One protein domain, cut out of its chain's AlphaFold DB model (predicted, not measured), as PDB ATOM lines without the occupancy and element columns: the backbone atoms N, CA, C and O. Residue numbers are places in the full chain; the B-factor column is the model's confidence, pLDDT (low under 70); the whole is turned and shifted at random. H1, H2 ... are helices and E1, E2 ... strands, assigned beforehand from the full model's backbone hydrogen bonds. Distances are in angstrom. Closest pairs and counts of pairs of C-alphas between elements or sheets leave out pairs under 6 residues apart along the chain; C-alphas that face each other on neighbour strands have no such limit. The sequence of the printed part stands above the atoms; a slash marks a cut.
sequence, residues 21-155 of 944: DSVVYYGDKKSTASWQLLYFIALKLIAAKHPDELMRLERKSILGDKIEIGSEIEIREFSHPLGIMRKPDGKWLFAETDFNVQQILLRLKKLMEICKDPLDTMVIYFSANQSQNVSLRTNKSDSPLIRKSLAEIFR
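This is residues 21 to 155 of the 944 residues of an uncharacterized protein of Faecalibacterium prausnitzii (UniProt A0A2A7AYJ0). Two helices, H1 and H4, lie side by side in the middle of an elongated body; a four-stranded sheet packs on one side of H1 and the small hairpin of E3 and E4 packs on the other. Short H2 and H3 lie at the hairpin end, H5 sits by the sheet and H4, and the loop of residues 128 to 144 reaches out beyond the sheet. The 135 printed residues include five named helices and six named strands, in the order E1 E2 H1 H2 H3 E3 E4 H4 E5 E6 H5; the class is mixed, and both sheets, E2 E1 E5 E6 and E3 E4, are antiparallel. The whole is compact, with a radius of gyration of the C-alphas of 15.6 A, and spans 50 by 26 by 24 A.

Start at residues 21 to 25, E1, which form a hairpin with E2, residues 28 to 31; N 23 and O 30 are 2.9 A apart. Next comes H1, residues 35 to 47; its closest C-alphas with E1 are Leu 38 and Val 23, 6.6 A. H2, residues 51 to 56, is close to H1 but not clearly touching, Leu 54 to Ala 47 at 6.4 A between C-alphas. After H3, residues 74 to 77, look for the hairpin of E3, residues 81 to 86, and E4, residues 92 to 96, where N 84 and O 93 are 2.9 A apart. The closest C-alphas of H1 and E3 are Lys 44 and Ile 84, 5.3 A; those of H3 and E4 are Ile 75 and Phe 94, 6.9 A. H4, residues 101 to 115, touches H1, closest at the C-alphas of Val 101 and Trp 35, 6.3 A; they run the same way at a shallow tilt of 8 degrees. E5, residues 122 to 127, is antiparallel to E1, with N 24 and O 123 at 2.8 A, and forms a hairpin with E6, residues 145 to 149, with N 126 and O 146 at 2.8 A. H1 is on one face of this sheet, in two layers, a helix over a sheet, at a height over the sheet of 9.1 A. H5, residues 150 to 153, only grazes the sheet. In H1, H2 and H4 every O i to N i+4 pair is within hydrogen-bond range; H3 and H5 are too short for such a pair.

Find C-alpha 21 at (246.338, 202.048, 185.120), where E1 begins. H1 starts at C-alpha 35, (243.502, 193.561, 183.010), and is 18.0 A long; H4 is 21.0 A and E5 17.2 A. H5 ends at C-alpha 153, (231.938, 198.360, 190.461).

The C-alphas of Ile 73 and Lys 140, the two farthest apart, are 50.9 A from each other. The printed part has no cut; the long links are H2 to H3 and E5 to E6, 17 residues each. The mean pLDDT of the printed part is 79.5, and residues 127 to 146 are under 70.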
ATOM      1  N   ASP A  21     245.048 201.371 184.931       85.88
ATOM      2  CA  ASP A  21     246.338 202.048 185.120       85.88
ATOM      3  C   ASP A  21     247.059 201.541 186.377       85.88
ATOM      4  O   ASP A  21     248.272 201.342 186.396       85.88
ATOM      5  N   SER A  22     246.314 201.319 187.459       85.81
ATOM      6  CA  SER A  22     246.887 200.860 188.722       85.81
ATOM      7  C   SER A  22     245.842 200.232 189.640       85.81
ATOM      8  O   SER A  22     244.654 200.547 189.574       85.81
ATOM      9  N   VAL A  23     246.296 199.337 190.516       91.25
ATOM     10  CA  VAL A  23     245.497 198.734 191.589       91.25
ATOM     11  C   VAL A  23     246.114 199.075 192.944       91.25
ATOM     12  O   VAL A  23     247.337 199.134 193.094       91.25
ATOM     13  N   VAL A  24     245.258 199.341 193.926       87.12
ATOM     14  CA  VAL A  24     245.614 199.591 195.325       87.12
ATOM     15  C   VAL A  24     244.909 198.562 196.190       87.12
ATOM     16  O   VAL A  24     243.706 198.361 196.039       87.12
ATOM     17  N   TYR A  25     245.642 197.959 197.121       87.62
ATOM     18  CA  TYR A  25     245.092 197.069 198.140       87.62
ATOM     19  C   TYR A  25     245.819 197.316 199.463       87.62
ATOM     20  O   TYR A  25     247.047 197.353 199.495       87.62
ATOM     21  N   TYR A  26     245.077 197.583 200.543       76.12
ATOM     22  CA  TYR A  26     245.637 197.993 201.846       76.12
ATOM     23  C   TYR A  26     246.637 199.176 201.799       76.12
ATOM     24  O   TYR A  26     247.511 199.305 202.654       76.12
ATOM     25  N   GLY A  27     246.489 200.072 200.814       72.50
ATOM     26  CA  GLY A  27     247.374 201.224 200.592       72.50
ATOM     27  C   GLY A  27     248.598 200.938 199.712       72.50
ATOM     28  O   GLY A  27     249.228 201.878 199.233       72.50
ATOM     29  N   ASP A  28     248.897 199.671 199.417       75.50
ATOM     30  CA  ASP A  28     249.977 199.294 198.506       75.50
ATOM     31  C   ASP A  28     249.523 199.500 197.049       75.50
ATOM     32  O   ASP A  28     248.773 198.693 196.494       75.50
ATOM     33  N   LYS A  29     249.955 200.608 196.427       85.69
ATOM     34  CA  LYS A  29     249.678 200.933 195.016       85.69
ATOM     35  C   LYS A  29     250.677 200.254 194.073       85.69
ATOM     36  O   LYS A  29     251.889 200.343 194.279       85.69
ATOM     37  N   LYS A  30     250.179 199.640 192.996       86.00
ATOM     38  CA  LYS A  30     250.981 199.065 191.904       86.00
ATOM     39  C   LYS A  30     250.380 199.405 190.539       86.00
ATOM     40  O   LYS A  30     249.175 199.266 190.343       86.00
ATOM     41  N   SER A  31     251.223 199.852 189.610       86.38
ATOM     42  CA  SER A  31     250.833 200.174 188.231       86.38
ATOM     43  C   SER A  31     250.668 198.922 187.371       86.38
ATOM     44  O   SER A  31     251.279 197.891 187.641       86.38
ATOM     45  N   THR A  32     249.836 199.017 186.339       86.56
ATOM     46  CA  THR A  32     249.522 197.948 185.387       86.56
ATOM     47  C   THR A  32     249.166 198.540 184.023       86.56
ATOM     48  O   THR A  32     248.657 199.651 183.935       86.56
ATOM     49  N   ALA A  33     249.413 197.785 182.952       82.31
ATOM     50  CA  ALA A  33     249.061 198.161 181.584       82.31
ATOM     51  C   ALA A  33     247.882 197.348 181.008       82.31
ATOM     52  O   ALA A  33     247.411 197.651 179.911       82.31
ATOM     53  N   SER A  34     247.405 196.311 181.709       88.31
ATOM     54  CA  SER A  34     246.336 195.425 181.226       88.31
ATOM     55  C   SER A  34     245.511 194.825 182.367       88.31
ATOM     56  O   SER A  34     245.922 194.825 183.529       88.31
ATOM     57  N   TRP A  35     244.336 194.278 182.041       90.25
ATOM     58  CA  TRP A  35     243.502 193.561 183.010       90.25
ATOM     59  C   TRP A  35     244.152 192.267 183.514       90.25
ATOM     60  O   TRP A  35     244.097 191.999 184.712       90.25
ATOM     61  N   GLN A  36     244.829 191.511 182.644       91.12
ATOM     62  CA  GLN A  36     245.590 190.316 183.033       91.12
ATOM     63  C   GLN A  36     246.694 190.663 184.041       91.12
ATOM     64  O   GLN A  36     246.806 190.031 185.093       91.12
ATOM     65  N   LEU A  37     247.471 191.715 183.759       89.75
ATOM     66  CA  LEU A  37     248.531 192.174 184.652       89.75
ATOM     67  C   LEU A  37     247.956 192.764 185.952       89.75
ATOM     68  O   LEU A  37     248.515 192.524 187.020       89.75
ATOM     69  N   LEU A  38     246.797 193.439 185.900       93.75
ATOM     70  CA  LEU A  38     246.074 193.875 187.100       93.75
ATOM     71  C   LEU A  38     245.699 192.679 187.977       93.75
ATOM     72  O   LEU A  38     245.921 192.724 189.183       93.75
ATOM     73  N   TYR A  39     245.145 191.619 187.384       94.44
ATOM     74  CA  TYR A  39     244.725 190.424 188.111       94.44
ATOM     75  C   TYR A  39     245.917 189.720 188.767       94.44
ATOM     76  O   TYR A  39     245.876 189.425 189.960       94.44
ATOM     77  N   PHE A  40     247.020 189.546 188.033       93.75
ATOM     78  CA  PHE A  40     248.264 188.994 188.571       93.75
ATOM     79  C   PHE A  40     248.834 189.826 189.732       93.75
ATOM     80  O   PHE A  40     249.215 189.281 190.769       93.75
ATOM     81  N   ILE A  41     248.871 191.153 189.584       92.75
ATOM     82  CA  ILE A  41     249.351 192.064 190.626       92.75
ATOM     83  C   ILE A  41     248.427 192.029 191.847       92.75
ATOM     84  O   ILE A  41     248.919 191.954 192.971       92.75
ATOM     85  N   ALA A  42     247.108 192.025 191.653       94.00
ATOM     86  CA  ALA A  42     246.139 191.907 192.736       94.00
ATOM     87  C   ALA A  42     246.287 190.571 193.484       94.00
ATOM     88  O   ALA A  42     246.329 190.573 194.710       94.00
ATOM     89  N   LEU A  43     246.479 189.451 192.777       94.06
ATOM     90  CA  LEU A  43     246.794 188.157 193.391       94.06
ATOM     91  C   LEU A  43     248.087 188.201 194.213       94.06
ATOM     92  O   LEU A  43     248.113 187.660 195.313       94.06
ATOM     93  N   LYS A  44     249.139 188.883 193.740       93.25
ATOM     94  CA  LYS A  44     250.377 189.088 194.516       93.25
ATOM     95  C   LYS A  44     250.178 189.963 195.754       93.25
ATOM     96  O   LYS A  44     250.765 189.683 196.797       93.25
ATOM     97  N   LEU A  45     249.359 191.007 195.654       92.19
ATOM     98  CA  LEU A  45     249.019 191.874 196.782       92.19
ATOM     99  C   LEU A  45     248.186 191.117 197.833       92.19
ATOM    100  O   LEU A  45     248.475 191.232 199.021       92.19
ATOM    101  N   ILE A  46     247.235 190.280 197.405       92.75
ATOM    102  CA  ILE A  46     246.468 189.377 198.278       92.75
ATOM    103  C   ILE A  46     247.392 188.329 198.908       92.75
ATOM    104  O   ILE A  46     247.392 188.186 200.125       92.75
ATOM    105  N   ALA A  47     248.251 187.668 198.125       90.12
ATOM    106  CA  ALA A  47     249.236 186.695 198.612       90.12
ATOM    107  C   ALA A  47     250.152 187.261 199.712       90.12
ATOM    108  O   ALA A  47     250.515 186.551 200.646       90.12
ATOM    109  N   ALA A  48     250.512 188.546 199.625       89.25
ATOM    110  CA  ALA A  48     251.349 189.222 200.614       89.25
ATOM    111  C   ALA A  48     250.629 189.553 201.939       89.25
ATOM    112  O   ALA A  48     251.305 189.860 202.922       89.25
ATOM    113  N   LYS A  49     249.288 189.526 201.983       89.44
ATOM    114  CA  LYS A  49     248.485 189.790 203.197       89.44
ATOM    115  C   LYS A  49     247.787 188.532 203.737       89.44
ATOM    116  O   LYS A  49     247.737 188.348 204.949       89.44
ATOM    117  N   HIS A  50     247.305 187.662 202.848       91.31
ATOM    118  CA  HIS A  50     246.548 186.435 203.135       91.31
ATOM    119  C   HIS A  50     247.182 185.214 202.432       91.31
ATOM    120  O   HIS A  50     246.532 184.571 201.598       91.31
ATOM    121  N   PRO A  51     248.450 184.871 202.740       90.19
ATOM    122  CA  PRO A  51     249.144 183.748 202.106       90.19
ATOM    123  C   PRO A  51     248.406 182.419 202.305       90.19
ATOM    124  O   PRO A  51     248.286 181.623 201.373       90.19
ATOM    125  N   ASP A  52     247.859 182.203 203.502       89.88
ATOM    126  CA  ASP A  52     247.208 180.951 203.888       89.88
ATOM    127  C   ASP A  52     245.909 180.696 203.117       89.88
ATOM    128  O   ASP A  52     245.624 179.556 202.750       89.88
ATOM    129  N   GLU A  53     245.140 181.743 202.799       91.31
ATOM    130  CA  GLU A  53     243.906 181.598 202.021       91.31
ATOM    131  C   GLU A  53     244.192 181.259 200.552       91.31
ATOM    132  O   GLU A  53     243.489 180.424 199.983       91.31
ATOM    133  N   LEU A  54     245.257 181.805 199.944       88.62
ATOM    134  CA  LEU A  54     245.639 181.405 198.583       88.62
ATOM    135  C   LEU A  54     246.254 180.001 198.538       88.62
ATOM    136  O   LEU A  54     245.941 179.240 197.624       88.62
ATOM    137  N   MET A  55     247.043 179.603 199.542       89.00
ATOM    138  CA  MET A  55     247.485 178.205 199.669       89.00
ATOM    139  C   MET A  55     246.293 177.253 199.858       89.00
ATOM    140  O   MET A  55     246.268 176.170 199.279       89.00
ATOM    141  N   ARG A  56     245.246 177.664 200.587       88.38
ATOM    142  CA  ARG A  56     244.009 176.879 200.753       88.38
ATOM    143  C   ARG A  56     243.198 176.734 199.457       88.38
ATOM    144  O   ARG A  56     242.339 175.846 199.401       88.38
ATOM    145  N   LEU A  57     243.464 177.560 198.441       87.81
ATOM    146  CA  LEU A  57     242.884 177.492 197.093       87.81
ATOM    147  C   LEU A  57     243.722 176.672 196.094       87.81
ATOM    148  O   LEU A  57     243.270 176.471 194.968       87.81
ATOM    149  N   GLU A  58     244.888 176.146 196.489       86.81
ATOM    150  CA  GLU A  58     245.654 175.194 195.672       86.81
ATOM    151  C   GLU A  58     244.761 174.001 195.268       86.81
ATOM    152  O   GLU A  58     244.097 173.387 196.111       86.81
ATOM    153  N   ARG A  59     244.711 173.702 193.959       82.69
ATOM    154  CA  ARG A  59     243.838 172.686 193.327       82.69
ATOM    155  C   ARG A  59     242.328 172.934 193.470       82.69
ATOM    156  O   ARG A  59     241.535 172.007 193.310       82.69
ATOM    157  N   LYS A  60     241.902 174.166 193.755       82.50
ATOM    158  CA  LYS A  60     240.481 174.546 193.831       82.50
ATOM    159  C   LYS A  60     240.136 175.631 192.822       82.50
ATOM    160  O   LYS A  60     240.999 176.322 192.280       82.50
ATOM    161  N   SER A  61     238.838 175.765 192.581       82.19
ATOM    162  CA  SER A  61     238.280 176.867 191.810       82.19
ATOM    163  C   SER A  61     237.915 178.038 192.713       82.19
ATOM    164  O   SER A  61     237.392 177.831 193.809       82.19
ATOM    165  N   ILE A  62     238.132 179.262 192.228       85.75
ATOM    166  CA  ILE A  62     237.691 180.487 192.902       85.75
ATOM    167  C   ILE A  62     236.179 180.685 192.702       85.75
ATOM    168  O   ILE A  62     235.483 181.030 193.656       85.75
ATOM    169  N   LEU A  63     235.659 180.446 191.488       84.00
ATOM    170  CA  LEU A  63     234.234 180.618 191.151       84.00
ATOM    171  C   LEU A  63     233.438 179.307 191.016       84.00
ATOM    172  O   LEU A  63     232.214 179.357 190.938       84.00
ATOM    173  N   GLY A  64     234.103 178.150 191.014       74.75
ATOM    174  CA  GLY A  64     233.482 176.832 190.832       74.75
ATOM    175  C   GLY A  64     233.507 176.295 189.395       74.75
ATOM    176  O   GLY A  64     232.845 175.297 189.131       74.75
ATOM    177  N   ASP A  65     234.238 176.931 188.473       74.62
ATOM    178  CA  ASP A  65     234.255 176.623 187.035       74.62
ATOM    179  C   ASP A  65     235.497 175.838 186.557       74.62
ATOM    180  O   ASP A  65     235.343 174.847 185.845       74.62
ATOM    181  N   LYS A  66     236.717 176.229 186.949       77.94
ATOM    182  CA  LYS A  66     237.960 175.451 186.719       77.94
ATOM    183  C   LYS A  66     238.969 175.594 187.865       77.94
ATOM    184  O   LYS A  66     238.783 176.450 188.724       77.94
ATOM    185  N   ILE A  67     240.022 174.773 187.902       80.62
ATOM    186  CA  ILE A  67     241.170 174.978 188.810       80.62
ATOM    187  C   ILE A  67     241.990 176.171 188.304       80.62
ATOM    188  O   ILE A  67     242.198 176.311 187.100       80.62
ATOM    189  N   GLU A  68     242.415 177.051 189.216       85.75
ATOM    190  CA  GLU A  68     243.031 178.345 188.851       85.75
ATOM    191  C   GLU A  68     244.253 178.717 189.681       85.75
ATOM    192  O   GLU A  68     244.976 179.633 189.304       85.75
ATOM    193  N   ILE A  69     244.484 178.029 190.800       87.94
ATOM    194  CA  ILE A  69     245.665 178.183 191.648       87.94
ATOM    195  C   ILE A  69     246.255 176.788 191.865       87.94
ATOM    196  O   ILE A  69     245.534 175.848 192.215       87.94
ATOM    197  N   GLY A  70     247.555 176.630 191.629       84.81
ATOM    198  CA  GLY A  70     248.191 175.315 191.563       84.81
ATOM    199  C   GLY A  70     249.714 175.347 191.649       84.81
ATOM    200  O   GLY A  70     250.341 176.405 191.583       84.81
ATOM    201  N   SER A  71     250.307 174.170 191.811       83.44
ATOM    202  CA  SER A  71     251.754 173.952 191.815       83.44
ATOM    203  C   SER A  71     252.298 173.727 190.397       83.44
ATOM    204  O   SER A  71     251.551 173.714 189.421       83.44
ATOM    205  N   GLU A  72     253.602 173.467 190.288       76.25
ATOM    206  CA  GLU A  72     254.312 173.083 189.052       76.25
ATOM    207  C   GLU A  72     253.717 171.858 188.319       76.25
ATOM    208  O   GLU A  72     254.044 171.615 187.158       76.25
ATOM    209  N   ILE A  73     252.841 171.084 188.969       73.31
ATOM    210  CA  ILE A  73     252.100 169.984 188.335       73.31
ATOM    211  C   ILE A  73     250.873 170.525 187.585       73.31
ATOM    212  O   ILE A  73     250.649 170.170 186.427       73.31
ATOM    213  N   GLU A  74     250.101 171.412 188.218       72.94
ATOM    214  CA  GLU A  74     248.825 171.920 187.698       72.94
ATOM    215  C   GLU A  74     248.984 173.036 186.656       72.94
ATOM    216  O   GLU A  74     248.060 173.263 185.879       72.94
ATOM    217  N   ILE A  75     250.150 173.694 186.554       72.56
ATOM    218  CA  ILE A  75     250.393 174.708 185.504       72.56
ATOM    219  C   ILE A  75     250.175 174.178 184.080       72.56
ATOM    220  O   ILE A  75     249.932 174.967 183.174       72.56
ATOM    221  N   ARG A  76     250.238 172.854 183.882       71.12
ATOM    222  CA  ARG A  76     249.961 172.179 182.603       71.12
ATOM    223  C   ARG A  76     248.500 172.309 182.156       71.12
ATOM    224  O   ARG A  76     248.215 172.123 180.977       71.12
ATOM    225  N   GLU A  77     247.590 172.614 183.080       72.19
ATOM    226  CA  GLU A  77     246.160 172.831 182.826       72.19
ATOM    227  C   GLU A  77     245.814 174.324 182.656       72.19
ATOM    228  O   GLU A  77     244.687 174.661 182.284       72.19
ATOM    229  N   PHE A  78     246.762 175.233 182.920       81.06
ATOM    230  CA  PHE A  78     246.558 176.682 182.846       81.06
ATOM    231  C   PHE A  78     246.995 177.218 181.479       81.06
ATOM    232  O   PHE A  78     248.011 176.805 180.928       81.06
ATOM    233  N   SER A  79     246.238 178.172 180.934       80.62
ATOM    234  CA  SER A  79     246.548 178.789 179.637       80.62
ATOM    235  C   SER A  79     247.647 179.850 179.751       80.62
ATOM    236  O   SER A  79     248.526 179.903 178.897       80.62
ATOM    237  N   HIS A  80     247.645 180.640 180.830       81.44
ATOM    238  CA  HIS A  80     248.703 181.601 181.158       81.44
ATOM    239  C   HIS A  80     249.074 181.533 182.658       81.44
ATOM    240  O   HIS A  80     248.647 182.395 183.439       81.44
ATOM    241  N   PRO A  81     249.856 180.517 183.085       87.50
ATOM    242  CA  PRO A  81     250.315 180.373 184.465       87.50
ATOM    243  C   PRO A  81     251.356 181.440 184.839       87.50
ATOM    244  O   PRO A  81     252.420 181.518 184.226       87.50
ATOM    245  N   LEU A  82     251.105 182.213 185.899       87.19
ATOM    246  CA  LEU A  82     252.075 183.156 186.471       87.19
ATOM    247  C   LEU A  82     252.334 182.873 187.959       87.19
ATOM    248  O   LEU A  82     251.409 182.659 188.742       87.19
ATOM    249  N   GLY A  83     253.610 182.891 188.361       89.31
ATOM    250  CA  GLY A  83     254.043 182.618 189.737       89.31
ATOM    251  C   GLY A  83     253.664 183.748 190.698       89.31
ATOM    252  O   GLY A  83     254.250 184.837 190.654       89.31
ATOM    253  N   ILE A  84     252.689 183.495 191.573       91.81
ATOM    254  CA  ILE A  84     252.154 184.492 192.511       91.81
ATOM    255  C   ILE A  84     252.967 184.554 193.809       91.81
ATOM    256  O   ILE A  84     253.276 185.650 194.272       91.81
ATOM    257  N   MET A  85     253.397 183.415 194.358       90.44
ATOM    258  CA  MET A  85     254.211 183.370 195.580       90.44
ATOM    259  C   MET A  85     255.025 182.080 195.706       90.44
ATOM    260  O   MET A  85     254.722 181.084 195.055       90.44
ATOM    261  N   ARG A  86     256.028 182.083 196.589       88.12
ATOM    262  CA  ARG A  86     256.675 180.853 197.061       88.12
ATOM    263  C   ARG A  86     255.987 180.349 198.327       88.12
ATOM    264  O   ARG A  86     255.680 181.143 199.214       88.12
ATOM    265  N   LYS A  87     255.775 179.039 198.400       85.81
ATOM    266  CA  LYS A  87     255.291 178.328 199.586       85.81
ATOM    267  C   LYS A  87     256.431 178.136 200.604       85.81
ATOM    268  O   LYS A  87     257.601 178.252 200.231       85.81
ATOM    269  N   PRO A  88     256.131 177.803 201.878       84.56
ATOM    270  CA  PRO A  88     257.154 177.533 202.896       84.56
ATOM    271  C   PRO A  88     258.114 176.379 202.557       84.56
ATOM    272  O   PRO A  88     259.226 176.347 203.075       84.56
ATOM    273  N   ASP A  89     257.721 175.458 201.667       82.19
ATOM    274  CA  ASP A  89     258.571 174.379 201.137       82.19
ATOM    275  C   ASP A  89     259.515 174.834 199.998       82.19
ATOM    276  O   ASP A  89     260.199 174.016 199.385       82.19
ATOM    277  N   GLY A  90     259.544 176.136 199.696       79.38
ATOM    278  CA  GLY A  90     260.376 176.760 198.666       79.38
ATOM    279  C   GLY A  90     259.797 176.715 197.248       79.38
ATOM    280  O   GLY A  90     260.295 177.448 196.383       79.38
ATOM    281  N   LYS A  91     258.748 175.914 197.005       86.00
ATOM    282  CA  LYS A  91     258.130 175.729 195.681       86.00
ATOM    283  C   LYS A  91     257.249 176.908 195.293       86.00
ATOM    284  O   LYS A  91     256.743 177.636 196.148       86.00
ATOM    285  N   TRP A  92     257.034 177.088 193.996       87.62
ATOM    286  CA  TRP A  92     256.131 178.117 193.492       87.62
ATOM    287  C   TRP A  92     254.663 177.685 193.552       87.62
ATOM    288  O   TRP A  92     254.312 176.547 193.242       87.62
ATOM    289  N   LEU A  93     253.811 178.642 193.917       90.69
ATOM    290  CA  LEU A  93     252.375 178.619 193.684       90.69
ATOM    291  C   LEU A  93     252.083 179.547 192.498       90.69
ATOM    292  O   LEU A  93     252.496 180.715 192.484       90.69
ATOM    293  N   PHE A  94     251.386 179.018 191.504       90.38
ATOM    294  CA  PHE A  94     251.024 179.694 190.265       90.38
ATOM    295  C   PHE A  94     249.528 179.964 190.229       90.38
ATOM    296  O   PHE A  94     248.740 179.229 190.828       90.38
ATOM    297  N   ALA A  95     249.142 180.989 189.476       90.31
ATOM    298  CA  ALA A  95     247.759 181.241 189.119       90.31
ATOM    299  C   ALA A  95     247.585 181.276 187.600       90.31
ATOM    300  O   ALA A  95     248.430 181.814 186.886       90.31
ATOM    301  N   GLU A  96     246.465 180.743 187.123       89.00
ATOM    302  CA  GLU A  96     245.920 181.071 185.810       89.00
ATOM    303  C   GLU A  96     245.627 182.575 185.744       89.00
ATOM    304  O   GLU A  96     245.125 183.165 186.705       89.00
ATOM    305  N   THR A  97     245.906 183.198 184.601       88.19
ATOM    306  CA  THR A  97     245.645 184.631 184.391       88.19
ATOM    307  C   THR A  97     244.893 184.944 183.101       88.19
ATOM    308  O   THR A  97     244.483 186.090 182.912       88.19
ATOM    309  N   ASP A  98     244.642 183.945 182.248       84.75
ATOM    310  CA  ASP A  98     243.888 184.104 181.001       84.75
ATOM    311  C   ASP A  98     242.372 184.188 181.256       84.75
ATOM    312  O   ASP A  98     241.626 183.203 181.195       84.75
ATOM    313  N   PHE A  99     241.927 185.391 181.613       85.88
ATOM    314  CA  PHE A  99     240.543 185.709 181.946       85.88
ATOM    315  C   PHE A  99     240.111 187.024 181.301       85.88
ATOM    316  O   PHE A  99     240.868 187.992 181.238       85.88
ATOM    317  N   ASN A 100     238.847 187.097 180.879       86.12
ATOM    318  CA  ASN A 100     238.269 188.364 180.435       86.12
ATOM    319  C   ASN A 100     237.984 189.309 181.623       86.12
ATOM    320  O   ASN A 100     237.958 188.899 182.783       86.12
ATOM    321  N   VAL A 101     237.723 190.587 181.336       84.94
ATOM    322  CA  VAL A 101     237.519 191.634 182.359       84.94
ATOM    323  C   VAL A 101     236.445 191.272 183.392       84.94
ATOM    324  O   VAL A 101     236.639 191.469 184.591       84.94
ATOM    325  N   GLN A 102     235.321 190.708 182.947       86.12
ATOM    326  CA  GLN A 102     234.209 190.343 183.828       86.12
ATOM    327  C   GLN A 102     234.594 189.160 184.727       86.12
ATOM    328  O   GLN A 102     234.343 189.181 185.931       86.12
ATOM    329  N   GLN A 103     235.271 188.161 184.155       87.44
ATOM    330  CA  GLN A 103     235.821 187.012 184.874       87.44
ATOM    331  C   GLN A 103     236.852 187.418 185.936       87.44
ATOM    332  O   GLN A 103     236.830 186.850 187.028       87.44
ATOM    333  N   ILE A 104     237.707 188.402 185.634       90.88
ATOM    334  CA  ILE A 104     238.693 188.980 186.560       90.88
ATOM    335  C   ILE A 104     237.990 189.683 187.719       90.88
ATOM    336  O   ILE A 104     238.255 189.367 188.876       90.88
ATOM    337  N   LEU A 105     237.060 190.596 187.430       90.62
ATOM    338  CA  LEU A 105     236.345 191.351 188.463       90.62
ATOM    339  C   LEU A 105     235.555 190.425 189.401       90.62
ATOM    340  O   LEU A 105     235.591 190.614 190.617       90.62
ATOM    341  N   LEU A 106     234.888 189.397 188.863       90.38
ATOM    342  CA  LEU A 106     234.166 188.399 189.660       90.38
ATOM    343  C   LEU A 106     235.108 187.569 190.547       90.38
ATOM    344  O   LEU A 106     234.792 187.343 191.715       90.38
ATOM    345  N   ARG A 107     236.280 187.164 190.036       92.12
ATOM    346  CA  ARG A 107     237.309 186.462 190.825       92.12
ATOM    347  C   ARG A 107     237.868 187.340 191.934       92.12
ATOM    348  O   ARG A 107     237.931 186.888 193.070       92.12
ATOM    349  N   LEU A 108     238.188 188.604 191.652       93.38
ATOM    350  CA  LEU A 108     238.654 189.554 192.666       93.38
ATOM    351  C   LEU A 108     237.600 189.791 193.754       93.38
ATOM    352  O   LEU A 108     237.934 189.730 194.934       93.38
ATOM    353  N   LYS A 109     236.321 189.959 193.386       92.25
ATOM    354  CA  LYS A 109     235.216 190.008 194.358       92.25
ATOM    355  C   LYS A 109     235.204 188.758 195.240       92.25
ATOM    356  O   LYS A 109     235.155 188.870 196.463       92.25
ATOM    357  N   LYS A 110     235.283 187.570 194.632       91.19
ATOM    358  CA  LYS A 110     235.205 186.309 195.373       91.19
ATOM    359  C   LYS A 110     236.419 186.065 196.270       91.19
ATOM    360  O   LYS A 110     236.261 185.563 197.378       91.19
ATOM    361  N   LEU A 111     237.609 186.476 195.839       91.50
ATOM    362  CA  LEU A 111     238.823 186.441 196.651       91.50
ATOM    363  C   LEU A 111     238.717 187.353 197.878       91.50
ATOM    364  O   LEU A 111     239.137 186.941 198.953       91.50
ATOM    365  N   MET A 112     238.100 188.533 197.761       90.38
ATOM    366  CA  MET A 112     237.830 189.396 198.922       90.38
ATOM    367  C   MET A 112     236.841 188.753 199.900       90.38
ATOM    368  O   MET A 112     237.095 188.753 201.101       90.38
ATOM    369  N   GLU A 113     235.776 188.111 199.406       90.50
ATOM    370  CA  GLU A 113     234.868 187.321 200.255       90.50
ATOM    371  C   GLU A 113     235.603 186.176 200.985       90.50
ATOM    372  O   GLU A 113     235.344 185.933 202.162       90.50
ATOM    373  N   ILE A 114     236.539 185.491 200.312       88.88
ATOM    374  CA  ILE A 114     237.353 184.406 200.889       88.88
ATOM    375  C   ILE A 114     238.331 184.940 201.948       88.88
ATOM    376  O   ILE A 114     238.416 184.366 203.033       88.88
ATOM    377  N   CYS A 115     239.012 186.059 201.673       88.75
ATOM    378  CA  CYS A 115     239.924 186.725 202.614       88.75
ATOM    379  C   CYS A 115     239.188 187.428 203.773       88.75
ATOM    380  O   CYS A 115     239.815 187.774 204.771       88.75
ATOM    381  N   LYS A 116     237.854 187.565 203.672       89.81
ATOM    382  CA  LYS A 116     236.957 188.306 204.583       89.81
ATOM    383  C   LYS A 116     237.202 189.820 204.592       89.81
ATOM    384  O   LYS A 116     236.886 190.498 205.572       89.81
ATOM    385  N   ASP A 117     237.693 190.347 203.477       86.31
ATOM    386  CA  ASP A 117     237.952 191.771 203.296       86.31
ATOM    387  C   ASP A 117     236.732 192.504 202.722       86.31
ATOM    388  O   ASP A 117     236.061 192.000 201.815       86.31
ATOM    389  N   PRO A 118     236.447 193.740 203.173       83.75
ATOM    390  CA  PRO A 118     235.476 194.599 202.508       83.75
ATOM    391  C   PRO A 118     235.893 194.898 201.062       83.75
ATOM    392  O   PRO A 118     237.040 195.258 200.805       83.75
ATOM    393  N   LEU A 119     234.940 194.876 200.124       80.75
ATOM    394  CA  LEU A 119     235.180 195.201 198.706       80.75
ATOM    395  C   LEU A 119     235.696 196.636 198.463       80.75
ATOM    396  O   LEU A 119     236.222 196.930 197.394       80.75
ATOM    397  N   ASP A 120     235.581 197.531 199.447       80.94
ATOM    398  CA  ASP A 120     236.190 198.868 199.411       80.94
ATOM    399  C   ASP A 120     237.721 198.867 199.598       80.94
ATOM    400  O   ASP A 120     238.367 199.869 199.301       80.94
ATOM    401  N   THR A 121     238.317 197.774 200.090       81.81
ATOM    402  CA  THR A 121     239.771 197.692 200.354       81.81
ATOM    403  C   THR A 121     240.621 197.604 199.088       81.81
ATOM    404  O   THR A 121     241.808 197.935 199.139       81.81
ATOM    405  N   MET A 122     240.026 197.183 197.966       85.81
ATOM    406  CA  MET A 122     240.677 197.101 196.662       85.81
ATOM    407  C   MET A 122     240.108 198.164 195.715       85.81
ATOM    408  O   MET A 122     238.906 198.195 195.434       85.81
ATOM    409  N   VAL A 123     240.986 199.034 195.215       87.06
ATOM    410  CA  VAL A 123     240.638 200.176 194.355       87.06
ATOM    411  C   VAL A 123     241.407 200.088 193.043       87.06
ATOM    412  O   VAL A 123     242.620 199.887 193.042       87.06
ATOM    413  N   ILE A 124     240.701 200.269 191.930       88.69
ATOM    414  CA  ILE A 124     241.254 200.275 190.575       88.69
ATOM    415  C   ILE A 124     241.199 201.702 190.022       88.69
ATOM    416  O   ILE A 124     240.186 202.396 190.139       88.69
ATOM    417  N   TYR A 125     242.300 202.133 189.417       85.00
ATOM    418  CA  TYR A 125     242.433 203.389 188.688       85.00
ATOM    419  C   TYR A 125     242.446 203.101 187.184       85.00
ATOM    420  O   TYR A 125     243.026 202.108 186.742       85.00
ATOM    421  N   PHE A 126     241.838 203.986 186.400       81.44
ATOM    422  CA  PHE A 126     241.720 203.913 184.946       81.44
ATOM    423  C   PHE A 126     242.223 205.211 184.304       81.44
ATOM    424  O   PHE A 126     241.946 206.308 184.800       81.44
ATOM    425  N   SER A 127     242.920 205.092 183.173       67.69
ATOM    426  CA  SER A 127     243.398 206.233 182.381       67.69
ATOM    427  C   SER A 127     242.238 206.944 181.662       67.69
ATOM    428  O   SER A 127     241.420 206.283 181.023       67.69
ATOM    429  N   ALA A 128     242.174 208.280 181.710       55.47
ATOM    430  CA  ALA A 128     241.000 209.047 181.262       55.47
ATOM    431  C   ALA A 128     240.757 209.122 179.732       55.47
ATOM    432  O   ALA A 128     239.655 209.487 179.304       55.47
ATOM    433  N   ASN A 129     241.733 208.752 178.894       47.75
ATOM    434  CA  ASN A 129     241.771 209.098 177.461       47.75
ATOM    435  C   ASN A 129     240.859 208.284 176.506       47.75
ATOM    436  O   ASN A 129     241.086 208.300 175.300       47.75
ATOM    437  N   GLN A 130     239.807 207.603 176.984       48.09
ATOM    438  CA  GLN A 130     238.785 206.969 176.112       48.09
ATOM    439  C   GLN A 130     237.330 207.218 176.565       48.09
ATOM    440  O   GLN A 130     236.423 206.417 176.331       48.09
ATOM    441  N   SER A 131     237.082 208.367 177.199       36.97
ATOM    442  CA  SER A 131     235.794 208.740 177.806       36.97
ATOM    443  C   SER A 131     234.718 209.212 176.803       36.97
ATOM    444  O   SER A 131     234.211 210.326 176.914       36.97
ATOM    445  N   GLN A 132     234.338 208.372 175.830       41.44
ATOM    446  CA  GLN A 132     233.200 208.628 174.916       41.44
ATOM    447  C   GLN A 132     232.061 207.593 174.990       41.44
ATOM    448  O   GLN A 132     231.141 207.633 174.179       41.44
ATOM    449  N   ASN A 133     232.069 206.688 175.973       35.09
ATOM    450  CA  ASN A 133     230.917 205.832 176.284       35.09
ATOM    451  C   ASN A 133     230.522 205.946 177.772       35.09
ATOM    452  O   ASN A 133     231.256 206.511 178.580       35.09
ATOM    453  N   VAL A 134     229.290 205.534 178.078       37.59
ATOM    454  CA  VAL A 134     228.454 206.044 179.183       37.59
ATOM    455  C   VAL A 134     228.873 205.529 180.588       37.59
ATOM    456  O   VAL A 134     229.711 204.649 180.726       37.59
ATOM    457  N   SER A 135     228.315 206.147 181.639       41.22
ATOM    458  CA  SER A 135     228.340 205.768 183.074       41.22
ATOM    459  C   SER A 135     229.601 205.982 183.945       41.22
ATOM    460  O   SER A 135     229.468 206.011 185.169       41.22
ATOM    461  N   LEU A 136     230.787 206.314 183.417       46.56
ATOM    462  CA  LEU A 136     231.986 206.591 184.254       46.56
ATOM    463  C   LEU A 136     232.132 208.038 184.805       46.56
ATOM    464  O   LEU A 136     233.241 208.481 185.104       46.56
ATOM    465  N   ARG A 137     231.043 208.802 184.984       38.00
ATOM    466  CA  ARG A 137     231.127 210.198 185.481       38.00
ATOM    467  C   ARG A 137     231.449 210.281 186.982       38.00
ATOM    468  O   ARG A 137     230.737 209.707 187.804       38.00
ATOM    469  N   THR A 138     232.453 211.080 187.342       38.75
ATOM    470  CA  THR A 138     232.739 211.511 188.722       38.75
ATOM    471  C   THR A 138     232.189 212.918 188.978       38.75
ATOM    472  O   THR A 138     232.267 213.801 188.125       38.75
ATOM    473  N   ASN A 139     231.629 213.159 190.168       33.00
ATOM    474  CA  ASN A 139     231.247 214.509 190.591       33.00
ATOM    475  C   ASN A 139     232.488 215.272 191.089       33.00
ATOM    476  O   ASN A 139     233.068 214.876 192.096       33.00
ATOM    477  N   LYS A 140     232.850 216.357 190.384       37.16
ATOM    478  CA  LYS A 140     233.794 217.445 190.745       37.16
ATOM    479  C   LYS A 140     234.840 217.161 191.848       37.16
ATOM    480  O   LYS A 140     234.539 217.333 193.028       37.16
ATOM    481  N   SER A 141     236.088 216.901 191.440       32.31
ATOM    482  CA  SER A 141     237.330 217.552 191.935       32.31
ATOM    483  C   SER A 141     238.568 216.806 191.404       32.31
ATOM    484  O   SER A 141     238.738 215.616 191.655       32.31
ATOM    485  N   ASP A 142     239.390 217.522 190.638       35.03
ATOM    486  CA  ASP A 142     240.857 217.429 190.547       35.03
ATOM    487  C   ASP A 142     241.512 216.032 190.591       35.03
ATOM    488  O   ASP A 142     242.207 215.680 191.547       35.03
ATOM    489  N   SER A 143     241.367 215.246 189.516       35.94
ATOM    490  CA  SER A 143     242.323 214.186 189.132       35.94
ATOM    491  C   SER A 143     242.093 213.699 187.688       35.94
ATOM    492  O   SER A 143     240.951 213.402 187.343       35.94
ATOM    493  N   PRO A 144     243.144 213.508 186.860       48.59
ATOM    494  CA  PRO A 144     243.037 212.967 185.494       48.59
ATOM    495  C   PRO A 144     242.922 211.426 185.438       48.59
ATOM    496  O   PRO A 144     243.164 210.812 184.401       48.59
ATOM    497  N   LEU A 145     242.572 210.778 186.554       54.78
ATOM    498  CA  LEU A 145     242.438 209.325 186.691       54.78
ATOM    499  C   LEU A 145     241.062 208.994 187.270       54.78
ATOM    500  O   LEU A 145     240.704 209.461 188.354       54.78
ATOM    501  N   ILE A 146     240.300 208.154 186.572       67.50
ATOM    502  CA  ILE A 146     239.010 207.658 187.062       67.50
ATOM    503  C   ILE A 146     239.313 206.538 188.061       67.50
ATOM    504  O   ILE A 146     239.959 205.561 187.700       67.50
ATOM    505  N   ARG A 147     238.860 206.655 189.313       75.88
ATOM    506  CA  ARG A 147     239.031 205.614 190.347       75.88
ATOM    507  C   ARG A 147     237.697 204.946 190.685       75.88
ATOM    508  O   ARG A 147     236.679 205.638 190.729       75.88
ATOM    509  N   LYS A 148     237.711 203.637 190.949       82.19
ATOM    510  CA  LYS A 148     236.566 202.865 191.463       82.19
ATOM    511  C   LYS A 148     237.015 201.811 192.479       82.19
ATOM    512  O   LYS A 148     237.993 201.109 192.221       82.19
ATOM    513  N   SER A 149     236.300 201.649 193.593       84.44
ATOM    514  CA  SER A 149     236.448 200.451 194.444       84.44
ATOM    515  C   SER A 149     235.700 199.250 193.848       84.44
ATOM    516  O   SER A 149     234.793 199.432 193.029       84.44
ATOM    517  N   LEU A 150     236.019 198.014 194.259       82.62
ATOM    518  CA  LEU A 150     235.206 196.860 193.841       82.62
ATOM    519  C   LEU A 150     233.748 197.005 194.317       82.62
ATOM    520  O   LEU A 150     232.836 196.643 193.578       82.62
ATOM    521  N   ALA A 151     233.495 197.591 195.493       82.12
ATOM    522  CA  ALA A 151     232.125 197.847 195.952       82.12
ATOM    523  C   ALA A 151     231.360 198.813 195.026       82.12
ATOM    524  O   ALA A 151     230.168 198.623 194.793       82.12
ATOM    525  N   GLU A 152     232.033 199.820 194.462       79.56
ATOM    526  CA  GLU A 152     231.437 200.734 193.479       79.56
ATOM    527  C   GLU A 152     231.208 200.075 192.113       79.56
ATOM    528  O   GLU A 152     230.237 200.417 191.439       79.56
ATOM    529  N   ILE A 153     232.072 199.137 191.707       82.06
ATOM    530  CA  ILE A 153     231.938 198.360 190.461       82.06
ATOM    531  C   ILE A 153     230.756 197.381 190.538       82.06
ATOM    532  O   ILE A 153     230.049 197.188 189.554       82.06
ATOM    533  N   PHE A 154     230.521 196.781 191.708       78.88
ATOM    534  CA  PHE A 154     229.459 195.794 191.938       78.88
ATOM    535  C   PHE A 154     228.141 196.390 192.469       78.88
ATOM    536  O   PHE A 154     227.278 195.647 192.940       78.88
ATOM    537  N   ARG A 155     227.965 197.714 192.400       71.50
ATOM    538  CA  ARG A 155     226.751 198.407 192.858       71.50
ATOM    539  C   ARG A 155     225.628 198.317 191.804       71.50
ATOM    540  O   ARG A 155     225.906 198.600 190.641       71.50
TER     541      ARG A 155